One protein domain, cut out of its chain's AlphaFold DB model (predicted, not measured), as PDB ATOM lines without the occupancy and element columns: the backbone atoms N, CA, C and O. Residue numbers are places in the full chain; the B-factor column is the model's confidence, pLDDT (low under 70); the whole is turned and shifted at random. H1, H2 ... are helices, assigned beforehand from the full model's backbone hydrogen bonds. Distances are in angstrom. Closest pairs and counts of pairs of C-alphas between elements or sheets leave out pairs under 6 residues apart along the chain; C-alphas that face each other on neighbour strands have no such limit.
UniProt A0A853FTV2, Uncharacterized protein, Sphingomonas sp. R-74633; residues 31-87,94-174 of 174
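AT A GLANCE: This is residues 31 to 87 and 94 to 174 of the 174 residues of an uncharacterized protein of Sphingomonas sp. R-74633 (UniProt A0A853FTV2). A long helix, H6, has four shorter helices set crosswise on it, H5, H4, H1 and H3, meeting it one after another from its first residues onward; H1 and H3 also cross each other. H4 and H1 lie nearest the middle, while H2 sits away from the other helices after a long loop of residues 53 to 73, and residues 81 to 87 stick out. The printed part has 138 residues with six named helices, H1 to H6 in chain order, and no named strand; the class is all helix. It is compact, with a radius of gyration of the C-alphas of 15.5 A, and spans 46 by 40 by 29 A.

IN THESE COORDINATES: H6, residues 149 to 173, is 36.7 A long from C-alpha 149 at (14.173, 84.500, -22.155) to C-alpha 173 at (-18.480, 68.381, -17.557). H5 is residues 136 to 142, 9.7 A, and H4 is residues 115 to 128, 20.4 A. H1, residues 36 to 52, begins with C-alpha 36 at (-3.961, 82.228, -14.758) and is 24.8 A long. H3 is residues 97 to 112, 24.7 A, and H2 is residues 74 to 81, 10.6 A.

HOW THE PARTS SIT: H6 touches H5 with residues 149 to 153 alone, about perpendicular at 83 degrees; the closest C-alphas, of Ser 149 and Trp 136, are 4.9 A apart. H6 touches H4 at 76 degrees, about perpendicular, closest at the C-alphas of Tyr 156 and Ile 121, 6.5 A. It touches H1 at 79 degrees, about perpendicular, with residues 160 to 164 alone; the C-alphas of Thr 161 and Phe 36 are closest, 6.3 A. It touches H3 at 72 degrees, only just about perpendicular, closest at the C-alphas of Ile 163 and Trp 109, 6.3 A. H1 and H3 touch at a steep tilt of 57 degrees, opposite ways, with the C-alphas of Ala 46 and Met 103 closest at 4.4 A. The packing of the helices is mostly crossed: of 7 touching pairs, 0 are at a shallow tilt. H2 touches no helix. In H1, H2, H5 and H6 every O i to N i+4 pair is within hydrogen-bond range; in H3 9 of 12 are, in H4 8 of 10.

THE WHOLE: The two C-alphas farthest apart are those of Gly 87 and Arg 173, 49.6 A. Residues 88 to 93 are not printed, and C-alphas 87 and 94 are 19.1 A apart across the cut. The link from H1 to H2 is long, with 21 residues, and that from H3 to H4 is tight. The mean pLDDT of the printed part is 76.8; it is under 70 at residues 31 to 32, 53 to 87, 94 and 172 to 174.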
ATOM      1  N   ARG A  31     -17.426  77.561  -8.227       53.25
ATOM      2  CA  ARG A  31     -16.405  77.105  -9.184       53.25
ATOM      3  C   ARG A  31     -15.828  78.238 -10.060       53.25
ATOM      4  O   ARG A  31     -16.016  78.232 -11.277       53.25
ATOM      5  N   GLU A  32     -15.186  79.247  -9.459       61.78
ATOM      6  CA  GLU A  32     -14.582  80.351 -10.220       61.78
ATOM      7  C   GLU A  32     -13.714  79.771 -11.339       61.78
ATOM      8  O   GLU A  32     -12.829  78.949 -11.087       61.78
ATOM      9  N   PHE A  33     -13.993  80.176 -12.580       75.44
ATOM     10  CA  PHE A  33     -13.233  79.749 -13.749       75.44
ATOM     11  C   PHE A  33     -11.742  79.914 -13.437       75.44
ATOM     12  O   PHE A  33     -11.292  81.018 -13.129       75.44
ATOM     13  N   ALA A  34     -10.982  78.820 -13.478       84.19
ATOM     14  CA  ALA A  34      -9.575  78.786 -13.131       84.19
ATOM     15  C   ALA A  34      -8.819  79.791 -14.006       84.19
ATOM     16  O   ALA A  34      -8.609  79.558 -15.204       84.19
ATOM     17  N   SER A  35      -8.465  80.928 -13.405       92.31
ATOM     18  CA  SER A  35      -7.687  81.987 -14.033       92.31
ATOM     19  C   SER A  35      -6.198  81.674 -13.951       92.31
ATOM     20  O   SER A  35      -5.755  80.815 -13.180       92.31
ATOM     21  N   PHE A  36      -5.409  82.385 -14.755       92.44
ATOM     22  CA  PHE A  36      -3.961  82.228 -14.758       92.44
ATOM     23  C   PHE A  36      -3.375  82.508 -13.371       92.44
ATOM     24  O   PHE A  36      -2.603  81.707 -12.849       92.44
ATOM     25  N   GLU A  37      -3.791  83.621 -12.772       93.12
ATOM     26  CA  GLU A  37      -3.308  84.124 -11.493       93.12
ATOM     27  C   GLU A  37      -3.676  83.168 -10.355       93.12
ATOM     28  O   GLU A  37      -2.847  82.881  -9.492       93.12
ATOM     29  N   LEU A  38      -4.894  82.611 -10.379       92.75
ATOM     30  CA  LEU A  38      -5.340  81.642  -9.380       92.75
ATOM     31  C   LEU A  38      -4.523  80.347  -9.456       92.75
ATOM     32  O   LEU A  38      -4.052  79.840  -8.434       92.75
ATOM     33  N   VAL A  39      -4.342  79.812 -10.667       94.00
ATOM     34  CA  VAL A  39      -3.571  78.582 -10.882       94.00
ATOM     35  C   VAL A  39      -2.109  78.786 -10.492       94.00
ATOM     36  O   VAL A  39      -1.541  77.936  -9.805       94.00
ATOM     37  N   GLU A  40      -1.502  79.906 -10.884       95.12
ATOM     38  CA  GLU A  40      -0.129  80.243 -10.509       95.12
ATOM     39  C   GLU A  40       0.017  80.370  -8.991       95.12
ATOM     40  O   GLU A  40       0.876  79.702  -8.414       95.12
ATOM     41  N   ALA A  41      -0.858  81.125  -8.323       92.75
ATOM     42  CA  ALA A  41      -0.823  81.291  -6.872       92.75
ATOM     43  C   ALA A  41      -0.922  79.947  -6.133       92.75
ATOM     44  O   ALA A  41      -0.159  79.689  -5.198       92.75
ATOM     45  N   ARG A  42      -1.806  79.048  -6.583       93.88
ATOM     46  CA  ARG A  42      -1.960  77.707  -5.995       93.88
ATOM     47  C   ARG A  42      -0.760  76.799  -6.237       93.88
ATOM     48  O   ARG A  42      -0.384  76.033  -5.349       93.88
ATOM     49  N   LEU A  43      -0.126  76.893  -7.403       92.50
ATOM     50  CA  LEU A  43       1.114  76.171  -7.680       92.50
ATOM     51  C   LEU A  43       2.286  76.713  -6.855       92.50
ATOM     52  O   LEU A  43       3.098  75.927  -6.362       92.50
ATOM     53  N   VAL A  44       2.366  78.032  -6.668       92.06
ATOM     54  CA  VAL A  44       3.361  78.670  -5.800       92.06
ATOM     55  C   VAL A  44       3.151  78.211  -4.358       92.06
ATOM     56  O   VAL A  44       4.107  77.737  -3.748       92.06
ATOM     57  N   GLU A  45       1.925  78.247  -3.831       90.19
ATOM     58  CA  GLU A  45       1.598  77.748  -2.486       90.19
ATOM     59  C   GLU A  45       2.035  76.284  -2.301       90.19
ATOM     60  O   GLU A  45       2.787  75.962  -1.373       90.19
ATOM     61  N   ALA A  46       1.652  75.409  -3.235       87.56
ATOM     62  CA  ALA A  46       2.029  73.998  -3.208       87.56
ATOM     63  C   ALA A  46       3.551  73.792  -3.275       87.56
ATOM     64  O   ALA A  46       4.100  72.926  -2.589       87.56
ATOM     65  N   TRP A  47       4.270  74.613  -4.045       86.81
ATOM     66  CA  TRP A  47       5.731  74.580  -4.070       86.81
ATOM     67  C   TRP A  47       6.342  74.989  -2.724       86.81
ATOM     68  O   TRP A  47       7.296  74.363  -2.261       86.81
ATOM     69  N   GLY A  48       5.762  75.986  -2.052       84.75
ATOM     70  CA  GLY A  48       6.135  76.362  -0.688       84.75
ATOM     71  C   GLY A  48       5.934  75.218   0.311       84.75
ATOM     72  O   GLY A  48       6.758  75.020   1.205       84.75
ATOM     73  N   PHE A  49       4.885  74.409   0.141       84.31
ATOM     74  CA  PHE A  49       4.660  73.201   0.943       84.31
ATOM     75  C   PHE A  49       5.733  72.141   0.690       84.31
ATOM     76  O   PHE A  49       6.321  71.642   1.652       84.31
ATOM     77  N   LEU A  50       6.084  71.892  -0.578       79.25
ATOM     78  CA  LEU A  50       7.166  70.971  -0.934       79.25
ATOM     79  C   LEU A  50       8.501  71.337  -0.272       79.25
ATOM     80  O   LEU A  50       9.245  70.448   0.132       79.25
ATOM     81  N   LEU A  51       8.817  72.631  -0.159       75.81
ATOM     82  CA  LEU A  51      10.061  73.106   0.462       75.81
ATOM     83  C   LEU A  51      10.104  72.895   1.985       75.81
ATOM     84  O   LEU A  51      11.190  72.873   2.562       75.81
ATOM     85  N   ARG A  52       8.948  72.742   2.643       75.38
ATOM     86  CA  ARG A  52       8.847  72.518   4.096       75.38
ATOM     87  C   ARG A  52       8.879  71.045   4.494       75.38
ATOM     88  O   ARG A  52       8.967  70.759   5.689       75.38
ATOM     89  N   MET A  53       8.773  70.116   3.544       69.38
ATOM     90  CA  MET A  53       8.751  68.694   3.877       69.38
ATOM     91  C   MET A  53      10.076  68.280   4.544       69.38
ATOM     92  O   MET A  53      11.149  68.560   4.004       69.38
ATOM     93  N   PRO A  54      10.030  67.653   5.738       54.66
ATOM     94  CA  PRO A  54      11.222  67.276   6.481       54.66
ATOM     95  C   PRO A  54      11.954  66.164   5.729       54.66
ATOM     96  O   PRO A  54      11.568  65.001   5.751       54.66
ATOM     97  N   ASP A  55      13.041  66.545   5.071       60.12
ATOM     98  CA  ASP A  55      13.825  65.739   4.134       60.12
ATOM     99  C   ASP A  55      14.668  64.633   4.832       60.12
ATOM    100  O   ASP A  55      15.853  64.440   4.557       60.12
ATOM    101  N   ARG A  56      14.089  63.878   5.781       44.97
ATOM    102  CA  ARG A  56      14.683  62.622   6.293       44.97
ATOM    103  C   ARG A  56      14.395  61.423   5.383       44.97
ATOM    104  O   ARG A  56      15.042  60.391   5.515       44.97
ATOM    105  N   GLU A  57      13.529  61.609   4.392       44.00
ATOM    106  CA  GLU A  57      13.242  60.664   3.310       44.00
ATOM    107  C   GLU A  57      13.913  61.068   1.980       44.00
ATOM    108  O   GLU A  57      13.561  60.550   0.923       44.00
ATOM    109  N   ARG A  58      14.961  61.917   2.007       46.12
ATOM    110  CA  ARG A  58      15.827  62.225   0.837       46.12
ATOM    111  C   ARG A  58      16.250  60.988   0.043       46.12
ATOM    112  O   ARG A  58      16.475  61.059  -1.164       46.12
ATOM    113  N   GLY A  59      16.398  59.852   0.727       40.62
ATOM    114  CA  GLY A  59      16.731  58.561   0.128       40.62
ATOM    115  C   GLY A  59      15.612  57.958  -0.727       40.62
ATOM    116  O   GLY A  59      15.908  57.264  -1.696       40.62
ATOM    117  N   TRP A  60      14.344  58.253  -0.437       39.69
ATOM    118  CA  TRP A  60      13.187  57.748  -1.184       39.69
ATOM    119  C   TRP A  60      12.950  58.515  -2.483       39.69
ATOM    120  O   TRP A  60      12.419  57.955  -3.430       39.69
ATOM    121  N   LEU A  61      13.490  59.728  -2.628       45.16
ATOM    122  CA  LEU A  61      13.566  60.394  -3.935       45.16
ATOM    123  C   LEU A  61      14.478  59.646  -4.936       45.16
ATOM    124  O   LEU A  61      14.425  59.925  -6.134       45.16
ATOM    125  N   ARG A  62      15.284  58.665  -4.485       47.03
ATOM    126  CA  ARG A  62      15.971  57.698  -5.371       47.03
ATOM    127  C   ARG A  62      15.067  56.538  -5.803       47.03
ATOM    128  O   ARG A  62      15.356  55.893  -6.807       47.03
ATOM    129  N   VAL A  63      13.978  56.285  -5.079       43.34
ATOM    130  CA  VAL A  63      12.997  55.222  -5.320       43.34
ATOM    131  C   VAL A  63      11.656  55.883  -5.636       43.34
ATOM    132  O   VAL A  63      10.800  55.989  -4.773       43.34
ATOM    133  N   LYS A  64      11.498  56.368  -6.877       42.59
ATOM    134  CA  LYS A  64      10.241  56.919  -7.429       42.59
ATOM    135  C   LYS A  64       9.434  57.757  -6.419       42.59
ATOM    136  O   LYS A  64       8.438  57.301  -5.868       42.59
ATOM    137  N   ALA A  65       9.826  59.020  -6.252       41.53
ATOM    138  CA  ALA A  65       8.933  60.020  -5.673       41.53
ATOM    139  C   ALA A  65       7.568  59.986  -6.391       41.53
ATOM    140  O   ALA A  65       7.538  59.826  -7.615       41.53
ATOM    141  N   LEU A  66       6.463  60.186  -5.663       41.19
ATOM    142  CA  LEU A  66       5.096  60.220  -6.218       41.19
ATOM    143  C   LEU A  66       4.891  61.297  -7.311       41.19
ATOM    144  O   LEU A  66       3.886  61.270  -8.017       41.19
ATOM    145  N   TRP A  67       5.874  62.184  -7.505       49.12
ATOM    146  CA  TRP A  67       6.006  63.067  -8.666       49.12
ATOM    147  C   TRP A  67       7.279  62.752  -9.470       49.12
ATOM    148  O   TRP A  67       8.286  63.454  -9.345       49.12
ATOM    149  N   PRO A  68       7.254  61.723 -10.341       48.25
ATOM    150  CA  PRO A  68       8.387  61.362 -11.200       48.25
ATOM    151  C   PRO A  68       8.733  62.452 -12.224       48.25
ATOM    152  O   PRO A  68       9.837  62.476 -12.764       48.25
ATOM    153  N   ASP A  69       7.777  63.341 -12.490       52.25
ATOM    154  CA  ASP A  69       7.787  64.264 -13.619       52.25
ATOM    155  C   ASP A  69       8.626  65.529 -13.393       52.25
ATOM    156  O   ASP A  69       9.038  66.186 -14.349       52.25
ATOM    157  N   ILE A  70       8.899  65.882 -12.133       51.34
ATOM    158  CA  ILE A  70       9.784  66.996 -11.777       51.34
ATOM    159  C   ILE A  70      11.116  66.395 -11.337       51.34
ATOM    160  O   ILE A  70      11.440  66.315 -10.151       51.34
ATOM    161  N   ARG A  71      11.914  65.938 -12.306       50.06
ATOM    162  CA  ARG A  71      13.288  65.501 -12.029       50.06
ATOM    163  C   ARG A  71      14.141  66.731 -11.725       50.06
ATOM    164  O   ARG A  71      14.644  67.394 -12.629       50.06
ATOM    165  N   ARG A  72      14.282  67.041 -10.435       50.12
ATOM    166  CA  ARG A  72      15.210  68.061  -9.927       50.12
ATOM    167  C   ARG A  72      16.638  67.557 -10.138       50.12
ATOM    168  O   ARG A  72      16.982  66.464  -9.688       50.12
ATOM    169  N   THR A  73      17.457  68.308 -10.865       50.22
ATOM    170  CA  THR A  73      18.857  67.937 -11.101       50.22
ATOM    171  C   THR A  73      19.725  68.313  -9.897       50.22
ATOM    172  O   THR A  73      19.367  69.170  -9.090       50.22
ATOM    173  N   ARG A  74      20.879  67.653  -9.735       42.97
ATOM    174  CA  ARG A  74      21.813  67.907  -8.618       42.97
ATOM    175  C   ARG A  74      22.327  69.355  -8.596       42.97
ATOM    176  O   ARG A  74      22.646  69.872  -7.530       42.97
ATOM    177  N   GLU A  75      22.400  69.996  -9.757       48.84
ATOM    178  CA  GLU A  75      22.790  71.401  -9.909       48.84
ATOM    179  C   GLU A  75      21.713  72.356  -9.387       48.84
ATOM    180  O   GLU A  75      22.054  73.317  -8.698       48.84
ATOM    181  N   ASP A  76      20.428  72.029  -9.591       51.31
ATOM    182  CA  ASP A  76      19.313  72.781  -9.003       51.31
ATOM    183  C   ASP A  76      19.441  72.801  -7.471       51.31
ATOM    184  O   ASP A  76      19.310  73.849  -6.848       51.31
ATOM    185  N   PHE A  77      19.803  71.674  -6.847       47.44
ATOM    186  CA  PHE A  77      20.034  71.620  -5.399       47.44
ATOM    187  C   PHE A  77      21.217  72.470  -4.939       47.44
ATOM    188  O   PHE A  77      21.123  73.124  -3.907       47.44
ATOM    189  N   ARG A  78      22.325  72.494  -5.686       43.12
ATOM    190  CA  ARG A  78      23.558  73.170  -5.253       43.12
ATOM    191  C   ARG A  78      23.392  74.692  -5.168       43.12
ATOM    192  O   ARG A  78      23.939  75.312  -4.261       43.12
ATOM    193  N   ASN A  79      22.590  75.269  -6.063       48.81
ATOM    194  CA  ASN A  79      22.245  76.693  -6.033       48.81
ATOM    195  C   ASN A  79      21.189  77.035  -4.968       48.81
ATOM    196  O   ASN A  79      21.112  78.180  -4.524       48.81
ATOM    197  N   TRP A  80      20.381  76.055  -4.549       45.31
ATOM    198  CA  TRP A  80      19.385  76.213  -3.487       45.31
ATOM    199  C   TRP A  80      19.978  76.042  -2.080       45.31
ATOM    200  O   TRP A  80      19.684  76.859  -1.208       45.31
ATOM    201  N   ASP A  81      20.843  75.044  -1.873       45.06
ATOM    202  CA  ASP A  81      21.510  74.762  -0.591       45.06
ATOM    203  C   ASP A  81      22.418  75.921  -0.156       45.06
ATOM    204  O   ASP A  81      22.443  76.276   1.019       45.06
ATOM    205  N   ALA A  82      23.101  76.583  -1.098       47.22
ATOM    206  CA  ALA A  82      24.019  77.682  -0.788       47.22
ATOM    207  C   ALA A  82      23.349  78.893  -0.097       47.22
ATOM    208  O   ALA A  82      24.050  79.729   0.469       47.22
ATOM    209  N   LYS A  83      22.011  79.002  -0.133       47.16
ATOM    210  CA  LYS A  83      21.252  80.097   0.498       47.16
ATOM    211  C   LYS A  83      20.492  79.697   1.769       47.16
ATOM    212  O   LYS A  83      19.991  80.583   2.449       47.16
ATOM    213  N   LEU A  84      20.389  78.405   2.090       48.59
ATOM    214  CA  LEU A  84      19.648  77.915   3.267       48.59
ATOM    215  C   LEU A  84      20.496  77.852   4.547       48.59
ATOM    216  O   LEU A  84      19.940  77.673   5.626       48.59
ATOM    217  N   ASP A  85      21.815  78.030   4.442       43.75
ATOM    218  CA  ASP A  85      22.753  77.904   5.570       43.75
ATOM    219  C   ASP A  85      23.013  79.233   6.317       43.75
ATOM    220  O   ASP A  85      23.902  79.330   7.162       43.75
ATOM    221  N   GLN A  86      22.245  80.288   6.019       40.66
ATOM    222  CA  GLN A  86      22.369  81.599   6.667       40.66
ATOM    223  C   GLN A  86      21.199  81.853   7.625       40.66
ATOM    224  O   GLN A  86      20.182  82.423   7.246       40.66
ATOM    225  N   GLY A  87      21.381  81.461   8.889       40.97
ATOM    226  CA  GLY A  87      20.505  81.839  10.002       40.97
ATOM    227  C   GLY A  87      19.575  80.712  10.443       40.97
ATOM    228  O   GLY A  87      18.671  80.308   9.719       40.97
ATOM    229  N   GLY A  94       5.687  71.181  10.650       67.69
ATOM    230  CA  GLY A  94       5.396  70.241   9.567       67.69
ATOM    231  C   GLY A  94       4.010  70.468   8.958       67.69
ATOM    232  O   GLY A  94       3.145  71.091   9.579       67.69
ATOM    233  N   LEU A  95       3.817  69.968   7.734       76.44
ATOM    234  CA  LEU A  95       2.552  70.113   7.014       76.44
ATOM    235  C   LEU A  95       1.402  69.435   7.766       76.44
ATOM    236  O   LEU A  95       1.528  68.308   8.245       76.44
ATOM    237  N   ARG A  96       0.264  70.123   7.832       83.94
ATOM    238  CA  ARG A  96      -1.031  69.569   8.240       83.94
ATOM    239  C   ARG A  96      -1.629  68.765   7.086       83.94
ATOM    240  O   ARG A  96      -1.362  69.073   5.929       83.94
ATOM    241  N   THR A  97      -2.525  67.822   7.383       82.25
ATOM    242  CA  THR A  97      -3.225  67.013   6.363       82.25
ATOM    243  C   THR A  97      -3.866  67.872   5.272       82.25
ATOM    244  O   THR A  97      -3.577  67.677   4.103       82.25
ATOM    245  N   ALA A  98      -4.608  68.920   5.645       85.38
ATOM    246  CA  ALA A  98      -5.233  69.816   4.669       85.38
ATOM    247  C   ALA A  98      -4.225  70.589   3.787       85.38
ATOM    248  O   ALA A  98      -4.562  70.991   2.678       85.38
ATOM    249  N   GLU A  99      -2.998  70.834   4.266       85.19
ATOM    250  CA  GLU A  99      -1.940  71.440   3.441       85.19
ATOM    251  C   GLU A  99      -1.360  70.412   2.461       85.19
ATOM    252  O   GLU A  99      -1.052  70.766   1.326       85.19
ATOM    253  N   VAL A 100      -1.251  69.143   2.875       84.25
ATOM    254  CA  VAL A 100      -0.867  68.032   1.992       84.25
ATOM    255  C   VAL A 100      -1.913  67.841   0.898       84.25
ATOM    256  O   VAL A 100      -1.544  67.835  -0.268       84.25
ATOM    257  N   ASP A 101      -3.203  67.806   1.233       81.44
ATOM    258  CA  ASP A 101      -4.278  67.632   0.246       81.44
ATOM    259  C   ASP A 101      -4.249  68.745  -0.816       81.44
ATOM    260  O   ASP A 101      -4.256  68.477  -2.018       81.44
ATOM    261  N   LYS A 102      -4.113  70.007  -0.382       84.62
ATOM    262  CA  LYS A 102      -3.963  71.161  -1.286       84.62
ATOM    263  C   LYS A 102      -2.711  71.072  -2.157       84.62
ATOM    264  O   LYS A 102      -2.735  71.486  -3.319       84.62
ATOM    265  N   MET A 103      -1.606  70.590  -1.590       86.94
ATOM    266  CA  MET A 103      -0.357  70.388  -2.317       86.94
ATOM    267  C   MET A 103      -0.541  69.340  -3.416       86.94
ATOM    268  O   MET A 103      -0.200  69.592  -4.569       86.94
ATOM    269  N   GLU A 104      -1.074  68.173  -3.058       85.00
ATOM    270  CA  GLU A 104      -1.246  67.045  -3.968       85.00
ATOM    271  C   GLU A 104      -2.221  67.369  -5.098       85.00
ATOM    272  O   GLU A 104      -1.943  67.058  -6.257       85.00
ATOM    273  N   GLU A 105      -3.314  68.062  -4.779       87.31
ATOM    274  CA  GLU A 105      -4.275  68.576  -5.751       87.31
ATOM    275  C   GLU A 105      -3.583  69.473  -6.792       87.31
ATOM    276  O   GLU A 105      -3.591  69.163  -7.986       87.31
ATOM    277  N   ALA A 106      -2.926  70.550  -6.343       88.81
ATOM    278  CA  ALA A 106      -2.317  71.537  -7.232       88.81
ATOM    279  C   ALA A 106      -1.157  70.949  -8.054       88.81
ATOM    280  O   ALA A 106      -1.055  71.175  -9.261       88.81
ATOM    281  N   LEU A 107      -0.294  70.136  -7.439       86.62
ATOM    282  CA  LEU A 107       0.781  69.449  -8.161       86.62
ATOM    283  C   LEU A 107       0.243  68.374  -9.113       86.62
ATOM    284  O   LEU A 107       0.906  68.039 -10.100       86.62
ATOM    285  N   GLY A 108      -0.946  67.829  -8.851       86.75
ATOM    286  CA  GLY A 108      -1.649  66.911  -9.740       86.75
ATOM    287  C   GLY A 108      -1.981  67.541 -11.094       86.75
ATOM    288  O   GLY A 108      -1.921  66.858 -12.121       86.75
ATOM    289  N   TRP A 109      -2.221  68.854 -11.136       91.81
ATOM    290  CA  TRP A 109      -2.521  69.582 -12.373       91.81
ATOM    291  C   TRP A 109      -1.366  69.558 -13.380       91.81
ATOM    292  O   TRP A 109      -1.594  69.579 -14.586       91.81
ATOM    293  N   LEU A 110      -0.118  69.416 -12.921       89.56
ATOM    294  CA  LEU A 110       1.063  69.350 -13.795       89.56
ATOM    295  C   LEU A 110       1.042  68.161 -14.769       89.56
ATOM    296  O   LEU A 110       1.780  68.164 -15.760       89.56
ATOM    297  N   ARG A 111       0.182  67.161 -14.539       89.38
ATOM    298  CA  ARG A 111       0.019  66.004 -15.432       89.38
ATOM    299  C   ARG A 111      -0.417  66.404 -16.841       89.38
ATOM    300  O   ARG A 111       0.011  65.755 -17.793       89.38
ATOM    301  N   VAL A 112      -1.178  67.490 -16.995       90.56
ATOM    302  CA  VAL A 112      -1.633  67.976 -18.315       90.56
ATOM    303  C   VAL A 112      -0.547  68.742 -19.072       90.56
ATOM    304  O   VAL A 112      -0.619  68.910 -20.289       90.56
ATOM    305  N   VAL A 113       0.486  69.200 -18.363       89.75
ATOM    306  CA  VAL A 113       1.619  69.912 -18.951       89.75
ATOM    307  C   VAL A 113       2.569  68.912 -19.605       89.75
ATOM    308  O   VAL A 113       2.824  67.830 -19.076       89.75
ATOM    309  N   LYS A 114       3.139  69.289 -20.755       85.44
ATOM    310  CA  LYS A 114       4.175  68.501 -21.439       85.44
ATOM    311  C   LYS A 114       5.392  68.324 -20.538       85.44
ATOM    312  O   LYS A 114       5.852  69.289 -19.935       85.44
ATOM    313  N   GLU A 115       5.985  67.134 -20.536       81.25
ATOM    314  CA  GLU A 115       7.123  66.788 -19.671       81.25
ATOM    315  C   GLU A 115       8.265  67.820 -19.726       81.25
ATOM    316  O   GLU A 115       8.712  68.313 -18.692       81.25
ATOM    317  N   ARG A 116       8.646  68.260 -20.935       81.62
ATOM    318  CA  ARG A 116       9.682  69.290 -21.147       81.62
ATOM    319  C   ARG A 116       9.408  70.622 -20.431       81.62
ATOM    320  O   ARG A 116      10.338  71.368 -20.149       81.62
ATOM    321  N   ASP A 117       8.135  70.962 -20.229       86.88
ATOM    322  CA  ASP A 117       7.687  72.245 -19.683       86.88
ATOM    323  C   ASP A 117       7.448  72.142 -18.160       86.88
ATOM    324  O   ASP A 117       7.442  73.158 -17.472       86.88
ATOM    325  N   ARG A 118       7.369  70.928 -17.590       88.38
ATOM    326  CA  ARG A 118       7.251  70.720 -16.133       88.38
ATOM    327  C   ARG A 118       8.513  71.140 -15.382       88.38
ATOM    328  O   ARG A 118       8.418  71.771 -14.330       88.38
ATOM    329  N   LYS A 119       9.699  70.858 -15.943       85.69
ATOM    330  CA  LYS A 119      10.970  71.348 -15.379       85.69
ATOM    331  C   LYS A 119      11.015  72.878 -15.378       85.69
ATOM    332  O   LYS A 119      11.442  73.467 -14.390       85.69
ATOM    333  N   LEU A 120      10.537  73.514 -16.452       88.56
ATOM    334  CA  LEU A 120      10.450  74.975 -16.554       88.56
ATOM    335  C   LEU A 120       9.559  75.552 -15.451       88.56
ATOM    336  O   LEU A 120       9.989  76.471 -14.762       88.56
ATOM    337  N   ILE A 121       8.373  74.975 -15.239       90.19
ATOM    338  CA  ILE A 121       7.477  75.391 -14.153       90.19
ATOM    339  C   ILE A 121       8.184  75.294 -12.797       90.19
ATOM    340  O   ILE A 121       8.176  76.263 -12.048       90.19
ATOM    341  N   GLY A 122       8.860  74.181 -12.494       86.94
ATOM    342  CA  GLY A 122       9.569  74.027 -11.218       86.94
ATOM    343  C   GLY A 122      10.646  75.094 -10.970       86.94
ATOM    344  O   GLY A 122      10.777  75.586  -9.851       86.94
ATOM    345  N   VAL A 123      11.390  75.490 -12.010       87.75
ATOM    346  CA  VAL A 123      12.379  76.580 -11.917       87.75
ATOM    347  C   VAL A 123      11.692  77.920 -11.639       87.75
ATOM    348  O   VAL A 123      12.127  78.649 -10.749       87.75
ATOM    349  N   VAL A 124      10.609  78.224 -12.362       91.19
ATOM    350  CA  VAL A 124       9.863  79.484 -12.227       91.19
ATOM    351  C   VAL A 124       9.193  79.596 -10.855       91.19
ATOM    352  O   VAL A 124       9.414  80.584 -10.164       91.19
ATOM    353  N   LEU A 125       8.477  78.564 -10.393       88.88
ATOM    354  CA  LEU A 125       7.856  78.539  -9.058       88.88
ATOM    355  C   LEU A 125       8.889  78.726  -7.939       88.88
ATOM    356  O   LEU A 125       8.633  79.376  -6.929       88.88
ATOM    357  N   GLY A 126      10.089  78.182  -8.136       85.69
ATOM    358  CA  GLY A 126      11.202  78.371  -7.221       85.69
ATOM    359  C   GLY A 126      11.719  79.816  -7.140       85.69
ATOM    360  O   GLY A 126      12.225  80.220  -6.090       85.69
ATOM    361  N   GLN A 127      11.612  80.590  -8.221       86.62
ATOM    362  CA  GLN A 127      11.885  82.030  -8.203       86.62
ATOM    363  C   GLN A 127      10.713  82.800  -7.579       86.62
ATOM    364  O   GLN A 127      10.956  83.636  -6.711       86.62
ATOM    365  N   LEU A 128       9.470  82.432  -7.917       89.62
ATOM    366  CA  LEU A 128       8.241  83.049  -7.395       89.62
ATOM    367  C   LEU A 128       8.060  82.906  -5.874       89.62
ATOM    368  O   LEU A 128       7.400  83.712  -5.237       89.62
ATOM    369  N   GLN A 129       8.691  81.910  -5.247       86.81
ATOM    370  CA  GLN A 129       8.752  81.816  -3.781       86.81
ATOM    371  C   GLN A 129       9.555  82.940  -3.108       86.81
ATOM    372  O   GLN A 129       9.519  83.069  -1.886       86.81
ATOM    373  N   ARG A 130      10.358  83.687  -3.871       85.62
ATOM    374  CA  ARG A 130      11.301  84.687  -3.348       85.62
ATOM    375  C   ARG A 130      11.059  86.091  -3.887       85.62
ATOM    376  O   ARG A 130      11.530  87.042  -3.273       85.62
ATOM    377  N   ALA A 131      10.417  86.203  -5.042       84.69
ATOM    378  CA  ALA A 131      10.179  87.450  -5.748       84.69
ATOM    379  C   ALA A 131       8.844  87.365  -6.491       84.69
ATOM    380  O   ALA A 131       8.441  86.276  -6.887       84.69
ATOM    381  N   ASP A 132       8.206  88.508  -6.719       86.44
ATOM    382  CA  ASP A 132       6.906  88.563  -7.396       86.44
ATOM    383  C   ASP A 132       7.016  88.248  -8.897       86.44
ATOM    384  O   ASP A 132       6.099  87.682  -9.482       86.44
ATOM    385  N   ASP A 133       8.168  88.554  -9.507       90.12
ATOM    386  CA  ASP A 133       8.424  88.349 -10.930       90.12
ATOM    387  C   ASP A 133       9.623  87.414 -11.178       90.12
ATOM    388  O   ASP A 133      10.698  87.608 -10.595       90.12
ATOM    389  N   PRO A 134       9.505  86.429 -12.091       91.06
ATOM    390  CA  PRO A 134      10.623  85.576 -12.473       91.06
ATOM    391  C   PRO A 134      11.678  86.329 -13.290       91.06
ATOM    392  O   PRO A 134      11.380  87.022 -14.268       91.06
ATOM    393  N   GLU A 135      12.947  86.087 -12.974       93.19
ATOM    394  CA  GLU A 135      14.075  86.560 -13.764       93.19
ATOM    395  C   GLU A 135      14.308  85.621 -14.962       93.19
ATOM    396  O   GLU A 135      15.038  84.626 -14.901       93.19
ATOM    397  N   TRP A 136      13.673  85.935 -16.093       93.88
ATOM    398  CA  TRP A 136      13.681  85.073 -17.283       93.88
ATOM    399  C   TRP A 136      15.073  84.838 -17.898       93.88
ATOM    400  O   TRP A 136      15.282  83.801 -18.529       93.88
ATOM    401  N   SER A 137      16.033  85.751 -17.710       90.88
ATOM    402  CA  SER A 137      17.452  85.545 -18.062       90.88
ATOM    403  C   SER A 137      18.073  84.396 -17.272       90.88
ATOM    404  O   SER A 137      18.681  83.501 -17.861       90.88
ATOM    405  N   ALA A 138      17.868  84.376 -15.955       87.62
ATOM    406  CA  ALA A 138      18.334  83.297 -15.094       87.62
ATOM    407  C   ALA A 138      17.630  81.970 -15.418       87.62
ATOM    408  O   ALA A 138      18.269  80.916 -15.410       87.62
ATOM    409  N   VAL A 139      16.337  82.014 -15.770       88.06
ATOM    410  CA  VAL A 139      15.615  80.829 -16.264       88.06
ATOM    411  C   VAL A 139      16.282  80.291 -17.529       88.06
ATOM    412  O   VAL A 139      16.621  79.114 -17.570       88.06
ATOM    413  N   ALA A 140      16.536  81.127 -18.538       89.44
ATOM    414  CA  ALA A 140      17.177  80.686 -19.778       89.44
ATOM    415  C   ALA A 140      18.568  80.074 -19.537       89.44
ATOM    416  O   ALA A 140      18.899  79.038 -20.119       89.44
ATOM    417  N   HIS A 141      19.351  80.666 -18.630       86.94
ATOM    418  CA  HIS A 141      20.653  80.138 -18.229       86.94
ATOM    419  C   HIS A 141      20.547  78.758 -17.556       86.94
ATOM    420  O   HIS A 141      21.363  77.878 -17.826       86.94
ATOM    421  N   ALA A 142      19.520  78.517 -16.732       82.94
ATOM    422  CA  ALA A 142      19.281  77.209 -16.107       82.94
ATOM    423  C   ALA A 142      18.979  76.087 -17.124       82.94
ATOM    424  O   ALA A 142      19.133  74.906 -16.815       82.94
ATOM    425  N   PHE A 143      18.580  76.452 -18.344       81.50
ATOM    426  CA  PHE A 143      18.380  75.543 -19.476       81.50
ATOM    427  C   PHE A 143      19.509  75.637 -20.516       81.50
ATOM    428  O   PHE A 143      19.296  75.334 -21.686       81.50
ATOM    429  N   GLY A 144      20.701  76.100 -20.127       83.88
ATOM    430  CA  GLY A 144      21.874  76.127 -21.006       83.88
ATOM    431  C   GLY A 144      21.783  77.112 -22.177       83.88
ATOM    432  O   GLY A 144      22.559  77.003 -23.120       83.88
ATOM    433  N   GLY A 145      20.846  78.067 -22.151       78.88
ATOM    434  CA  GLY A 145      20.712  79.075 -23.205       78.88
ATOM    435  C   GLY A 145      20.125  78.557 -24.525       78.88
ATOM    436  O   GLY A 145      20.243  79.235 -25.539       78.88
ATOM    437  N   GLU A 146      19.457  77.397 -24.528       81.00
ATOM    438  CA  GLU A 146      18.864  76.797 -25.741       81.00
ATOM    439  C   GLU A 146      17.808  77.683 -26.436       81.00
ATOM    440  O   GLU A 146      17.522  77.513 -27.620       81.00
ATOM    441  N   ALA A 147      17.195  78.616 -25.703       88.94
ATOM    442  CA  ALA A 147      16.180  79.530 -26.214       88.94
ATOM    443  C   ALA A 147      16.255  80.892 -25.511       88.94
ATOM    444  O   ALA A 147      16.834  81.022 -24.431       88.94
ATOM    445  N   SER A 148      15.635  81.913 -26.108       93.62
ATOM    446  CA  SER A 148      15.575  83.251 -25.514       93.62
ATOM    447  C   SER A 148      14.699  83.289 -24.256       93.62
ATOM    448  O   SER A 148      13.746  82.517 -24.110       93.62
ATOM    449  N   SER A 149      14.971  84.244 -23.365       93.50
ATOM    450  CA  SER A 149      14.173  84.500 -22.155       93.50
ATOM    451  C   SER A 149      12.676  84.658 -22.459       93.50
ATOM    452  O   SER A 149      11.829  84.088 -21.772       93.50
ATOM    453  N   ASP A 150      12.337  85.359 -23.546       95.50
ATOM    454  CA  ASP A 150      10.951  85.539 -23.999       95.50
ATOM    455  C   ASP A 150      10.302  84.221 -24.463       95.50
ATOM    456  O   ASP A 150       9.122  83.968 -24.206       95.50
ATOM    457  N   ALA A 151      11.071  83.323 -25.090       95.00
ATOM    458  CA  ALA A 151      10.569  82.005 -25.465       95.00
ATOM    459  C   ALA A 151      10.192  81.175 -24.227       95.00
ATOM    460  O   ALA A 151       9.146  80.518 -24.236       95.00
ATOM    461  N   TYR A 152      10.990  81.236 -23.156       94.62
ATOM    462  CA  TYR A 152      10.667  80.590 -21.880       94.62
ATOM    463  C   TYR A 152       9.446  81.217 -21.206       94.62
ATOM    464  O   TYR A 152       8.550  80.473 -20.810       94.62
ATOM    465  N   ARG A 153       9.336  82.552 -21.189       96.00
ATOM    466  CA  ARG A 153       8.142  83.254 -20.691       96.00
ATOM    467  C   ARG A 153       6.872  82.791 -21.403       96.00
ATOM    468  O   ARG A 153       5.898  82.401 -20.765       96.00
ATOM    469  N   LYS A 154       6.895  82.737 -22.738       96.44
ATOM    470  CA  LYS A 154       5.764  82.252 -23.550       96.44
ATOM    471  C   LYS A 154       5.463  80.771 -23.323       96.44
ATOM    472  O   LYS A 154       4.303  80.365 -23.353       96.44
ATOM    473  N   ARG A 155       6.490  79.929 -23.150       95.06
ATOM    474  CA  ARG A 155       6.314  78.497 -22.838       95.06
ATOM    475  C   ARG A 155       5.647  78.307 -21.482       95.06
ATOM    476  O   ARG A 155       4.694  77.540 -21.417       95.06
ATOM    477  N   TYR A 156       6.108  79.030 -20.468       96.19
ATOM    478  CA  TYR A 156       5.503  79.037 -19.144       96.19
ATOM    479  C   TYR A 156       4.040  79.483 -19.211       96.19
ATOM    480  O   TYR A 156       3.161  78.732 -18.799       96.19
ATOM    481  N   GLY A 157       3.773  80.619 -19.867       96.44
ATOM    482  CA  GLY A 157       2.419  81.136 -20.056       96.44
ATOM    483  C   GLY A 157       1.467  80.092 -20.651       96.44
ATOM    484  O   GLY A 157       0.439  79.767 -20.070       96.44
ATOM    485  N   ARG A 158       1.868  79.463 -21.764       96.44
ATOM    486  CA  ARG A 158       1.084  78.391 -22.405       96.44
ATOM    487  C   ARG A 158       0.861  77.175 -21.508       96.44
ATOM    488  O   ARG A 158      -0.172  76.526 -21.635       96.44
ATOM    489  N   ALA A 159       1.827  76.831 -20.660       95.25
ATOM    490  CA  ALA A 159       1.713  75.681 -19.775       95.25
ATOM    491  C   ALA A 159       0.672  75.924 -18.671       95.25
ATOM    492  O   ALA A 159      -0.186  75.070 -18.459       95.25
ATOM    493  N   ILE A 160       0.687  77.102 -18.042       96.25
ATOM    494  CA  ILE A 160      -0.324  77.487 -17.048       96.25
ATOM    495  C   ILE A 160      -1.703  77.633 -17.706       96.25
ATOM    496  O   ILE A 160      -2.681  77.090 -17.196       96.25
ATOM    497  N   THR A 161      -1.796  78.246 -18.891       95.56
ATOM    498  CA  THR A 161      -3.062  78.311 -19.646       95.56
ATOM    499  C   THR A 161      -3.612  76.920 -19.985       95.56
ATOM    500  O   THR A 161      -4.822  76.713 -19.943       95.56
ATOM    501  N   ALA A 162      -2.755  75.941 -20.291       94.62
ATOM    502  CA  ALA A 162      -3.200  74.568 -20.532       94.62
ATOM    503  C   ALA A 162      -3.819  73.930 -19.276       94.62
ATOM    504  O   ALA A 162      -4.814  73.214 -19.392       94.62
ATOM    505  N   ILE A 163      -3.272  74.225 -18.093       93.75
ATOM    506  CA  ILE A 163      -3.862  73.814 -16.813       93.75
ATOM    507  C   ILE A 163      -5.226  74.475 -16.622       93.75
ATOM    508  O   ILE A 163      -6.200  73.760 -16.401       93.75
ATOM    509  N   CYS A 164      -5.310  75.799 -16.787       94.06
ATOM    510  CA  CYS A 164      -6.563  76.554 -16.676       94.06
ATOM    511  C   CYS A 164      -7.656  75.923 -17.551       94.06
ATOM    512  O   CYS A 164      -8.716  75.539 -17.067       94.06
ATOM    513  N   ASN A 165      -7.357  75.703 -18.835       93.56
ATOM    514  CA  ASN A 165      -8.295  75.098 -19.781       93.56
ATOM    515  C   ASN A 165      -8.730  73.687 -19.366       93.56
ATOM    516  O   ASN A 165      -9.896  73.331 -19.540       93.56
ATOM    517  N   SER A 166      -7.813  72.880 -18.827       92.81
ATOM    518  CA  SER A 166      -8.142  71.535 -18.356       92.81
ATOM    519  C   SER A 166      -9.074  71.563 -17.148       92.81
ATOM    520  O   SER A 166     -10.015  70.774 -17.111       92.81
ATOM    521  N   LEU A 167      -8.822  72.448 -16.179       90.69
ATOM    522  CA  LEU A 167      -9.658  72.596 -14.986       90.69
ATOM    523  C   LEU A 167     -11.054  73.082 -15.368       90.69
ATOM    524  O   LEU A 167     -12.041  72.442 -15.031       90.69
ATOM    525  N   ASN A 168     -11.125  74.115 -16.203       90.62
ATOM    526  CA  ASN A 168     -12.386  74.693 -16.665       90.62
ATOM    527  C   ASN A 168     -13.208  73.739 -17.537       90.62
ATOM    528  O   ASN A 168     -14.433  73.805 -17.568       90.62
ATOM    529  N   THR A 169     -12.550  72.815 -18.239       88.00
ATOM    530  CA  THR A 169     -13.246  71.748 -18.969       88.00
ATOM    531  C   THR A 169     -13.782  70.664 -18.027       88.00
ATOM    532  O   THR A 169     -14.796  70.051 -18.354       88.00
ATOM    533  N   ALA A 170     -13.117  70.403 -16.894       80.50
ATOM    534  CA  ALA A 170     -13.528  69.394 -15.915       80.50
ATOM    535  C   ALA A 170     -14.796  69.829 -15.161       80.50
ATOM    536  O   ALA A 170     -15.835  69.226 -15.402       80.50
ATOM    537  N   GLU A 171     -14.749  70.940 -14.420       76.75
ATOM    538  CA  GLU A 171     -15.471  72.122 -14.885       76.75
ATOM    539  C   GLU A 171     -16.926  71.965 -15.348       76.75
ATOM    540  O   GLU A 171     -17.849  71.504 -14.687       76.75
ATOM    541  N   ILE A 172     -17.064  72.324 -16.619       69.38
ATOM    542  CA  ILE A 172     -18.273  72.264 -17.435       69.38
ATOM    543  C   ILE A 172     -18.851  70.838 -17.569       69.38
ATOM    544  O   ILE A 172     -20.007  70.686 -17.957       69.38
ATOM    545  N   ARG A 173     -18.064  69.778 -17.329       59.22
ATOM    546  CA  ARG A 173     -18.480  68.381 -17.557       59.22
ATOM    547  C   ARG A 173     -19.002  67.667 -16.305       59.22
ATOM    548  O   ARG A 173     -19.551  66.578 -16.473       59.22
ATOM    549  N   GLY A 174     -18.778  68.214 -15.108       50.94
ATOM    550  CA  GLY A 174     -19.116  67.598 -13.817       50.94
ATOM    551  C   GLY A 174     -20.328  68.222 -13.150       50.94
ATOM    552  O   GLY A 174     -21.224  67.448 -12.757       50.94
TER     553      GLY A 174